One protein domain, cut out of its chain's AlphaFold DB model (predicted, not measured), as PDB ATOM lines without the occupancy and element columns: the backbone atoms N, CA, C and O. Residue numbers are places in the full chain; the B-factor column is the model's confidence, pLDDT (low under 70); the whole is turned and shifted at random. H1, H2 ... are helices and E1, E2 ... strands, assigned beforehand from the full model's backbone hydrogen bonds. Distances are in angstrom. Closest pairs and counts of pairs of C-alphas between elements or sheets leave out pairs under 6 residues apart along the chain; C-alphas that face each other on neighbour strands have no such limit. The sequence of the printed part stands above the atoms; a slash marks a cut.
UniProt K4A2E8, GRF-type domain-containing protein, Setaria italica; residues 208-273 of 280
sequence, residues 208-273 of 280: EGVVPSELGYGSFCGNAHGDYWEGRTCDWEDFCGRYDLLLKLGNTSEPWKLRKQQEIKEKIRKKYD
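AT A GLANCE: This is residues 208 to 273 of the 280 residues of the protein "GRF-type domain-containing protein" of Setaria italica (UniProt K4A2E8). A small three-stranded sheet stands at the open side of a loose V made by two helices, H1 and the longer H2, and a long arm reaches away from the sheet between E2 and E3, with residues 226 to 231 sticking out free at its tip. The helices come nearest each other at the end of H1 and the start of H2, and H2 only grazes the sheet with residues 265 to 272. The printed part has 66 residues with three named strands and then two named helices, in the order E1 E2 E3 H1 H2; the sheet runs E1, E2, E3, antiparallel throughout, and the class is mixed, helices and strands. The whole is loose, with a radius of gyration of the C-alphas of 13.8 A and spans of 38 by 27 by 19 A.

HOW THE PARTS SIT: E1, residues 208 to 210, and E2, residues 217 to 220, form a hairpin, antiparallel at 121 degrees, with N 209 and O 218 2.9 A apart and N 218 and O 209 2.8 A apart, both within hydrogen-bond range. E2 and E3, residues 237 to 239, form a second hairpin, antiparallel at 150 degrees, with N 219 and O 238 within hydrogen-bond range at 2.9 A. The three strands are a meander, each the antiparallel neighbour of the one before, with E1 and E3 as edge strands. H1, residues 242 to 250, is not on the sheet, with 2 pairs of C-alphas within 10 A. H2, residues 256 to 273, is on the sheet, with 7 such pairs, but only grazes it; the closest C-alphas of E1 and H2 are those of Val 210 and Ile 268, 7.9 A apart. H1 and H2 are close but not clearly touching, and their closest C-alphas, those of Leu 249 and Lys 257, are 5.8 A apart. They run opposite ways at a shallow tilt of 34 degrees, only just short of steep. In H1 and H2 every O i to N i+4 pair is within hydrogen-bond range.

IN THESE COORDINATES: E1 begins at C-alpha 208, (219.345, 335.162, 196.343). E2 measures 9.3 A from first to last C-alpha. H1 measures 12.0 A and begins at C-alpha 242, (214.664, 346.686, 204.303). H2, the longest helix, measures 25.4 A and ends at C-alpha 273, (220.463, 344.918, 183.795).

THE WHOLE: The two C-alphas farthest apart, those of Tyr 228 and Asn 251, are 38.6 A apart. The printed part has no cut. The link from E2 to E3 is long, with 16 residues, and within it residues 224 to 225 pair antiparallel with residues 232 to 233. The mean pLDDT of the printed part is 74.3, and the model's confidence is under 70 at residues 222 to 234 and 272 to 273.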
ATOM      1  N   GLU A 208     218.655 333.864 196.280       73.19
ATOM      2  CA  GLU A 208     219.345 335.162 196.343       73.19
ATOM      3  C   GLU A 208     219.232 335.873 194.979       73.19
ATOM      4  O   GLU A 208     219.471 335.269 193.932       73.19
ATOM      5  N   GLY A 209     218.868 337.157 194.966       73.38
ATOM      6  CA  GLY A 209     218.724 337.934 193.733       73.38
ATOM      7  C   GLY A 209     218.141 339.330 193.953       73.38
ATOM      8  O   GLY A 209     218.051 339.811 195.081       73.38
ATOM      9  N   VAL A 210     217.712 339.990 192.872       76.94
ATOM     10  CA  VAL A 210     216.796 341.135 192.999       76.94
ATOM     11  C   VAL A 210     215.467 340.595 193.525       76.94
ATOM     12  O   VAL A 210     214.887 339.698 192.918       76.94
ATOM     13  N   VAL A 211     215.016 341.098 194.674       77.06
ATOM     14  CA  VAL A 211     213.796 340.588 195.320       77.06
ATOM     15  C   VAL A 211     212.535 340.992 194.528       77.06
ATOM     16  O   VAL A 211     212.588 341.995 193.813       77.06
ATOM     17  N   PRO A 212     211.394 340.281 194.641       81.06
ATOM     18  CA  PRO A 212     210.185 340.538 193.846       81.06
ATOM     19  C   PRO A 212     209.624 341.967 193.913       81.06
ATOM     20  O   PRO A 212     209.034 342.441 192.946       81.06
ATOM     21  N   SER A 213     209.810 342.687 195.023       82.00
ATOM     22  CA  SER A 213     209.436 344.104 195.131       82.00
ATOM     23  C   SER A 213     210.335 345.046 194.321       82.00
ATOM     24  O   SER A 213     209.987 346.216 194.153       82.00
ATOM     25  N   GLU A 214     211.479 344.556 193.837       84.75
ATOM     26  CA  GLU A 214     212.581 345.291 193.204       84.75
ATOM     27  C   GLU A 214     213.190 346.401 194.083       84.75
ATOM     28  O   GLU A 214     213.864 347.300 193.584       84.75
ATOM     29  N   LEU A 215     212.960 346.366 195.402       82.00
ATOM     30  CA  LEU A 215     213.450 347.385 196.340       82.00
ATOM     31  C   LEU A 215     214.843 347.082 196.916       82.00
ATOM     32  O   LEU A 215     215.424 347.938 197.584       82.00
ATOM     33  N   GLY A 216     215.392 345.896 196.645       80.06
ATOM     34  CA  GLY A 216     216.723 345.492 197.091       80.06
ATOM     35  C   GLY A 216     217.276 344.275 196.348       80.06
ATOM     36  O   GLY A 216     216.593 343.643 195.542       80.06
ATOM     37  N   TYR A 217     218.531 343.945 196.654       77.75
ATOM     38  CA  TYR A 217     219.138 342.652 196.341       77.75
ATOM     39  C   TYR A 217     219.277 341.874 197.654       77.75
ATOM     40  O   TYR A 217     219.796 342.423 198.630       77.75
ATOM     41  N   GLY A 218     218.791 340.638 197.696       75.25
ATOM     42  CA  GLY A 218     218.694 339.833 198.910       75.25
ATOM     43  C   GLY A 218     217.968 338.508 198.680       75.25
ATOM     44  O   GLY A 218     217.925 338.004 197.559       75.25
ATOM     45  N   SER A 219     217.409 337.951 199.747       79.19
ATOM     46  CA  SER A 219     216.784 336.628 199.779       79.19
ATOM     47  C   SER A 219     215.281 336.730 199.512       79.19
ATOM     48  O   SER A 219     214.615 337.592 200.078       79.19
ATOM     49  N   PHE A 220     214.703 335.842 198.703       74.50
ATOM     50  CA  PHE A 220     213.251 335.772 198.482       74.50
ATOM     51  C   PHE A 220     212.765 334.341 198.248       74.50
ATOM     52  O   PHE A 220     213.540 333.468 197.871       74.50
ATOM     53  N   CYS A 221     211.478 334.066 198.471       75.12
ATOM     54  CA  CYS A 221     210.993 332.687 198.393       75.12
ATOM     55  C   CYS A 221     210.881 332.131 196.971       75.12
ATOM     56  O   CYS A 221     211.249 330.985 196.735       75.12
ATOM     57  N   GLY A 222     210.226 332.868 196.070       66.12
ATOM     58  CA  GLY A 222     209.852 332.394 194.730       66.12
ATOM     59  C   GLY A 222     208.812 331.257 194.668       66.12
ATOM     60  O   GLY A 222     208.313 330.972 193.586       66.12
ATOM     61  N   ASN A 223     208.450 330.616 195.786       67.88
ATOM     62  CA  ASN A 223     207.546 329.462 195.787       67.88
ATOM     63  C   ASN A 223     206.086 329.849 195.499       67.88
ATOM     64  O   ASN A 223     205.576 330.800 196.096       67.88
ATOM     65  N   ALA A 224     205.396 329.056 194.678       58.28
ATOM     66  CA  ALA A 224     203.955 329.148 194.447       58.28
ATOM     67  C   ALA A 224     203.183 328.106 195.283       58.28
ATOM     68  O   ALA A 224     203.685 327.017 195.558       58.28
ATOM     69  N   HIS A 225     201.970 328.448 195.714       51.91
ATOM     70  CA  HIS A 225     201.065 327.613 196.505       51.91
ATOM     71  C   HIS A 225     199.603 328.001 196.232       51.91
ATOM     72  O   HIS A 225     199.274 329.183 196.180       51.91
ATOM     73  N   GLY A 226     198.724 327.016 196.067       46.34
ATOM     74  CA  GLY A 226     197.307 327.212 195.747       46.34
ATOM     75  C   GLY A 226     196.813 326.172 194.744       46.34
ATOM     76  O   GLY A 226     197.621 325.445 194.161       46.34
ATOM     77  N   ASP A 227     195.498 326.101 194.555       40.06
ATOM     78  CA  ASP A 227     194.887 325.222 193.556       40.06
ATOM     79  C   ASP A 227     195.117 325.743 192.128       40.06
ATOM     80  O   ASP A 227     195.494 326.898 191.921       40.06
ATOM     81  N   TYR A 228     194.849 324.893 191.129       43.31
ATOM     82  CA  TYR A 228     195.129 325.119 189.698       43.31
ATOM     83  C   TYR A 228     194.598 326.457 189.128       43.31
ATOM     84  O   TYR A 228     195.104 326.934 188.116       43.31
ATOM     85  N   TRP A 229     193.614 327.080 189.785       43.41
ATOM     86  CA  TRP A 229     192.993 328.349 189.380       43.41
ATOM     87  C   TRP A 229     193.292 329.541 190.316       43.41
ATOM     88  O   TRP A 229     192.970 330.671 189.963       43.41
ATOM     89  N   GLU A 230     193.915 329.324 191.484       53.16
ATOM     90  CA  GLU A 230     194.132 330.345 192.535       53.16
ATOM     91  C   GLU A 230     195.570 330.348 193.103       53.16
ATOM     92  O   GLU A 230     195.803 330.605 194.288       53.16
ATOM     93  N   GLY A 231     196.570 330.056 192.267       52.66
ATOM     94  CA  GLY A 231     197.977 330.057 192.675       52.66
ATOM     95  C   GLY A 231     198.450 331.406 193.243       52.66
ATOM     96  O   GLY A 231     198.426 332.429 192.558       52.66
ATOM     97  N   ARG A 232     198.946 331.402 194.486       57.81
ATOM     98  CA  ARG A 232     199.591 332.537 195.172       57.81
ATOM     99  C   ARG A 232     201.088 332.285 195.331       57.81
ATOM    100  O   ARG A 232     201.518 331.147 195.487       57.81
ATOM    101  N   THR A 233     201.912 333.323 195.372       62.31
ATOM    102  CA  THR A 233     203.351 333.197 195.670       62.31
ATOM    103  C   THR A 233     203.653 333.530 197.139       62.31
ATOM    104  O   THR A 233     202.953 334.342 197.741       62.31
ATOM    105  N   CYS A 234     204.663 332.890 197.758       69.50
ATOM    106  CA  CYS A 234     205.204 333.354 199.048       69.50
ATOM    107  C   CYS A 234     205.858 334.724 198.796       69.50
ATOM    108  O   CYS A 234     206.892 334.807 198.135       69.50
ATOM    109  N   ASP A 235     205.247 335.778 199.338       75.19
ATOM    110  CA  ASP A 235     205.673 337.183 199.257       75.19
ATOM    111  C   ASP A 235     206.859 337.513 200.181       75.19
ATOM    112  O   ASP A 235     207.286 338.663 200.287       75.19
ATOM    113  N   TRP A 236     207.404 336.501 200.863       79.25
ATOM    114  CA  TRP A 236     208.565 336.658 201.721       79.25
ATOM    115  C   TRP A 236     209.808 337.007 200.899       79.25
ATOM    116  O   TRP A 236     210.246 336.260 200.017       79.25
ATOM    117  N   GLU A 237     210.395 338.134 201.274       81.62
ATOM    118  CA  GLU A 237     211.662 338.671 200.807       81.62
ATOM    119  C   GLU A 237     212.331 339.436 201.953       81.62
ATOM    120  O   GLU A 237     211.651 340.078 202.761       81.62
ATOM    121  N   ASP A 238     213.660 339.395 202.003       77.62
ATOM    122  CA  ASP A 238     214.486 340.174 202.917       77.62
ATOM    123  C   ASP A 238     215.744 340.718 202.222       77.62
ATOM    124  O   ASP A 238     216.278 340.107 201.297       77.62
ATOM    125  N   PHE A 239     216.209 341.895 202.640       77.94
ATOM    126  CA  PHE A 239     217.413 342.531 202.103       77.94
ATOM    127  C   PHE A 239     217.991 343.575 203.067       77.94
ATOM    128  O   PHE A 239     217.289 344.167 203.889       77.94
ATOM    129  N   CYS A 240     219.291 343.855 202.937       74.38
ATOM    130  CA  CYS A 240     219.979 344.822 203.791       74.38
ATOM    131  C   CYS A 240     219.320 346.215 203.719       74.38
ATOM    132  O   CYS A 240     219.174 346.792 202.642       74.38
ATOM    133  N   GLY A 241     218.931 346.767 204.873       72.00
ATOM    134  CA  GLY A 241     218.244 348.061 204.973       72.00
ATOM    135  C   GLY A 241     216.730 348.031 204.706       72.00
ATOM    136  O   GLY A 241     216.104 349.093 204.714       72.00
ATOM    137  N   ARG A 242     216.116 346.849 204.514       77.94
ATOM    138  CA  ARG A 242     214.664 346.686 204.303       77.94
ATOM    139  C   ARG A 242     213.824 347.394 205.364       77.94
ATOM    140  O   ARG A 242     212.910 348.132 205.008       77.94
ATOM    141  N   TYR A 243     214.134 347.195 206.647       71.62
ATOM    142  CA  TYR A 243     213.371 347.784 207.754       71.62
ATOM    143  C   TYR A 243     213.350 349.320 207.684       71.62
ATOM    144  O   TYR A 243     212.278 349.920 207.625       71.62
ATOM    145  N   ASP A 244     214.523 349.951 207.587       76.62
ATOM    146  CA  ASP A 244     214.644 351.412 207.505       76.62
ATOM    147  C   ASP A 244     213.986 351.982 206.247       76.62
ATOM    148  O   ASP A 244     213.423 353.078 206.279       76.62
ATOM    149  N   LEU A 245     214.061 351.258 205.125       77.31
ATOM    150  CA  LEU A 245     213.404 351.656 203.885       77.31
ATOM    151  C   LEU A 245     211.879 351.604 204.029       77.31
ATOM    152  O   LEU A 245     211.212 352.581 203.694       77.31
ATOM    153  N   LEU A 246     211.327 350.508 204.555       80.94
ATOM    154  CA  LEU A 246     209.887 350.365 204.775       80.94
ATOM    155  C   LEU A 246     209.366 351.383 205.798       80.94
ATOM    156  O   LEU A 246     208.317 351.975 205.561       80.94
ATOM    157  N   LEU A 247     210.120 351.671 206.863       79.62
ATOM    158  CA  LEU A 247     209.787 352.714 207.837       79.62
ATOM    159  C   LEU A 247     209.765 354.110 207.188       79.62
ATOM    160  O   LEU A 247     208.806 354.865 207.348       79.62
ATOM    161  N   LYS A 248     210.784 354.442 206.380       80.88
ATOM    162  CA  LYS A 248     210.835 355.703 205.613       80.88
ATOM    163  C   LYS A 248     209.686 355.815 204.610       80.88
ATOM    164  O   LYS A 248     209.159 356.911 204.433       80.88
ATOM    165  N   LEU A 249     209.305 354.722 203.948       83.50
ATOM    166  CA  LEU A 249     208.172 354.696 203.019       83.50
ATOM    167  C   LEU A 249     206.829 354.795 203.757       83.50
ATOM    168  O   LEU A 249     205.969 355.531 203.295       83.50
ATOM    169  N   GLY A 250     206.655 354.134 204.905       82.69
ATOM    170  CA  GLY A 250     205.445 354.234 205.732       82.69
ATOM    171  C   GLY A 250     205.187 355.650 206.253       82.69
ATOM    172  O   GLY A 250     204.047 356.103 206.259       82.69
ATOM    173  N   ASN A 251     206.254 356.386 206.579       82.69
ATOM    174  CA  ASN A 251     206.187 357.791 206.992       82.69
ATOM    175  C   ASN A 251     206.060 358.786 205.815       82.69
ATOM    176  O   ASN A 251     206.101 359.996 206.032       82.69
ATOM    177  N   THR A 252     205.945 358.312 204.568       83.69
ATOM    178  CA  THR A 252     205.813 359.155 203.369       83.69
ATOM    179  C   THR A 252     204.391 359.053 202.812       83.69
ATOM    180  O   THR A 252     203.918 357.958 202.513       83.69
ATOM    181  N   SER A 253     203.714 360.188 202.613       83.12
ATOM    182  CA  SER A 253     202.396 360.221 201.970       83.12
ATOM    183  C   SER A 253     202.474 359.939 200.465       83.12
ATOM    184  O   SER A 253     203.467 360.238 199.789       83.12
ATOM    185  N   GLU A 254     201.398 359.390 199.901       82.25
ATOM    186  CA  GLU A 254     201.234 359.388 198.447       82.25
ATOM    187  C   GLU A 254     201.035 360.829 197.939       82.25
ATOM    188  O   GLU A 254     200.413 361.634 198.635       82.25
ATOM    189  N   PRO A 255     201.577 361.203 196.760       82.44
ATOM    190  CA  PRO A 255     202.232 360.361 195.749       82.44
ATOM    191  C   PRO A 255     203.776 360.356 195.837       82.44
ATOM    192  O   PRO A 255     204.471 359.982 194.887       82.44
ATOM    193  N   TRP A 256     204.357 360.837 196.940       79.31
ATOM    194  CA  TRP A 256     205.816 360.912 197.112       79.31
ATOM    195  C   TRP A 256     206.440 359.538 197.362       79.31
ATOM    196  O   TRP A 256     207.552 359.269 196.905       79.31
ATOM    197  N   LYS A 257     205.699 358.652 198.031       84.62
ATOM    198  CA  LYS A 257     206.085 357.265 198.289       84.62
ATOM    199  C   LYS A 257     206.231 356.464 196.988       84.62
ATOM    200  O   LYS A 257     207.299 355.887 196.780       84.62
ATOM    201  N   LEU A 258     205.247 356.517 196.081       83.75
ATOM    202  CA  LEU A 258     205.343 355.916 194.741       83.75
ATOM    203  C   LEU A 258     206.569 356.402 193.945       83.75
ATOM    204  O   LEU A 258     207.334 355.578 193.444       83.75
ATOM    205  N   ARG A 259     206.816 357.721 193.877       86.00
ATOM    206  CA  ARG A 259     208.008 358.269 193.188       86.00
ATOM    207  C   ARG A 259     209.312 357.721 193.769       86.00
ATOM    208  O   ARG A 259     210.175 357.260 193.026       86.00
ATOM    209  N   LYS A 260     209.427 357.695 195.098       85.50
ATOM    210  CA  LYS A 260     210.614 357.198 195.804       85.50
ATOM    211  C   LYS A 260     210.841 355.697 195.607       85.50
ATOM    212  O   LYS A 260     211.987 355.273 195.497       85.50
ATOM    213  N   GLN A 261     209.775 354.895 195.532       86.69
ATOM    214  CA  GLN A 261     209.881 353.484 195.147       86.69
ATOM    215  C   GLN A 261     210.386 353.343 193.708       86.69
ATOM    216  O   GLN A 261     211.315 352.573 193.474       86.69
ATOM    217  N   GLN A 262     209.841 354.114 192.764       87.31
ATOM    218  CA  GLN A 262     210.234 354.040 191.355       87.31
ATOM    219  C   GLN A 262     211.715 354.394 191.138       87.31
ATOM    220  O   GLN A 262     212.426 353.655 190.461       87.31
ATOM    221  N   GLU A 263     212.220 355.442 191.797       87.75
ATOM    222  CA  GLU A 263     213.650 355.784 191.775       87.75
ATOM    223  C   GLU A 263     214.556 354.647 192.271       87.75
ATOM    224  O   GLU A 263     215.669 354.476 191.770       87.75
ATOM    225  N   ILE A 264     214.121 353.894 193.287       84.12
ATOM    226  CA  ILE A 264     214.879 352.764 193.841       84.12
ATOM    227  C   ILE A 264     214.896 351.609 192.838       84.12
ATOM    228  O   ILE A 264     215.975 351.097 192.535       84.12
ATOM    229  N   LYS A 265     213.734 351.266 192.264       85.50
ATOM    230  CA  LYS A 265     213.619 350.240 191.218       85.50
ATOM    231  C   LYS A 265     214.505 350.561 190.023       85.50
ATOM    232  O   LYS A 265     215.290 349.722 189.598       85.50
ATOM    233  N   GLU A 266     214.459 351.795 189.523       83.44
ATOM    234  CA  GLU A 266     215.316 352.234 188.420       83.44
ATOM    235  C   GLU A 266     216.809 352.135 188.741       83.44
ATOM    236  O   GLU A 266     217.584 351.723 187.881       83.44
ATOM    237  N   LYS A 267     217.232 352.504 189.958       82.62
ATOM    238  CA  LYS A 267     218.636 352.378 190.391       82.62
ATOM    239  C   LYS A 267     219.077 350.914 190.456       82.62
ATOM    240  O   LYS A 267     220.214 350.617 190.104       82.62
ATOM    241  N   ILE A 268     218.195 350.011 190.882       74.06
ATOM    242  CA  ILE A 268     218.465 348.568 190.961       74.06
ATOM    243  C   ILE A 268     218.518 347.952 189.560       74.06
ATOM    244  O   ILE A 268     219.520 347.324 189.232       74.06
ATOM    245  N   ARG A 269     217.529 348.229 188.704       76.81
ATOM    246  CA  ARG A 269     217.519 347.861 187.277       76.81
ATOM    247  C   ARG A 269     218.813 348.303 186.581       76.81
ATOM    248  O   ARG A 269     219.625 347.463 186.209       76.81
ATOM    249  N   LYS A 270     219.136 349.605 186.609       76.62
ATOM    250  CA  LYS A 270     220.396 350.170 186.067       76.62
ATOM    251  C   LYS A 270     221.676 349.511 186.610       76.62
ATOM    252  O   LYS A 270     222.694 349.527 185.925       76.62
ATOM    253  N   LYS A 271     221.657 348.960 187.831       72.88
ATOM    254  CA  LYS A 271     222.811 348.293 188.455       72.88
ATOM    255  C   LYS A 271     222.963 346.824 188.038       72.88
ATOM    256  O   LYS A 271     224.087 346.323 188.058       72.88
ATOM    257  N   TYR A 272     221.874 346.137 187.691       65.19
ATOM    258  CA  TYR A 272     221.866 344.685 187.459       65.19
ATOM    259  C   TYR A 272     221.438 344.260 186.030       65.19
ATOM    260  O   TYR A 272     221.708 343.122 185.654       65.19
ATOM    261  N   ASP A 273     220.915 345.163 185.188       55.31
ATOM    262  CA  ASP A 273     220.463 344.918 183.795       55.31
ATOM    263  C   ASP A 273     221.586 344.640 182.761       55.31
ATOM    264  O   ASP A 273     221.378 344.717 181.551       55.31
TER     265      ASP A 273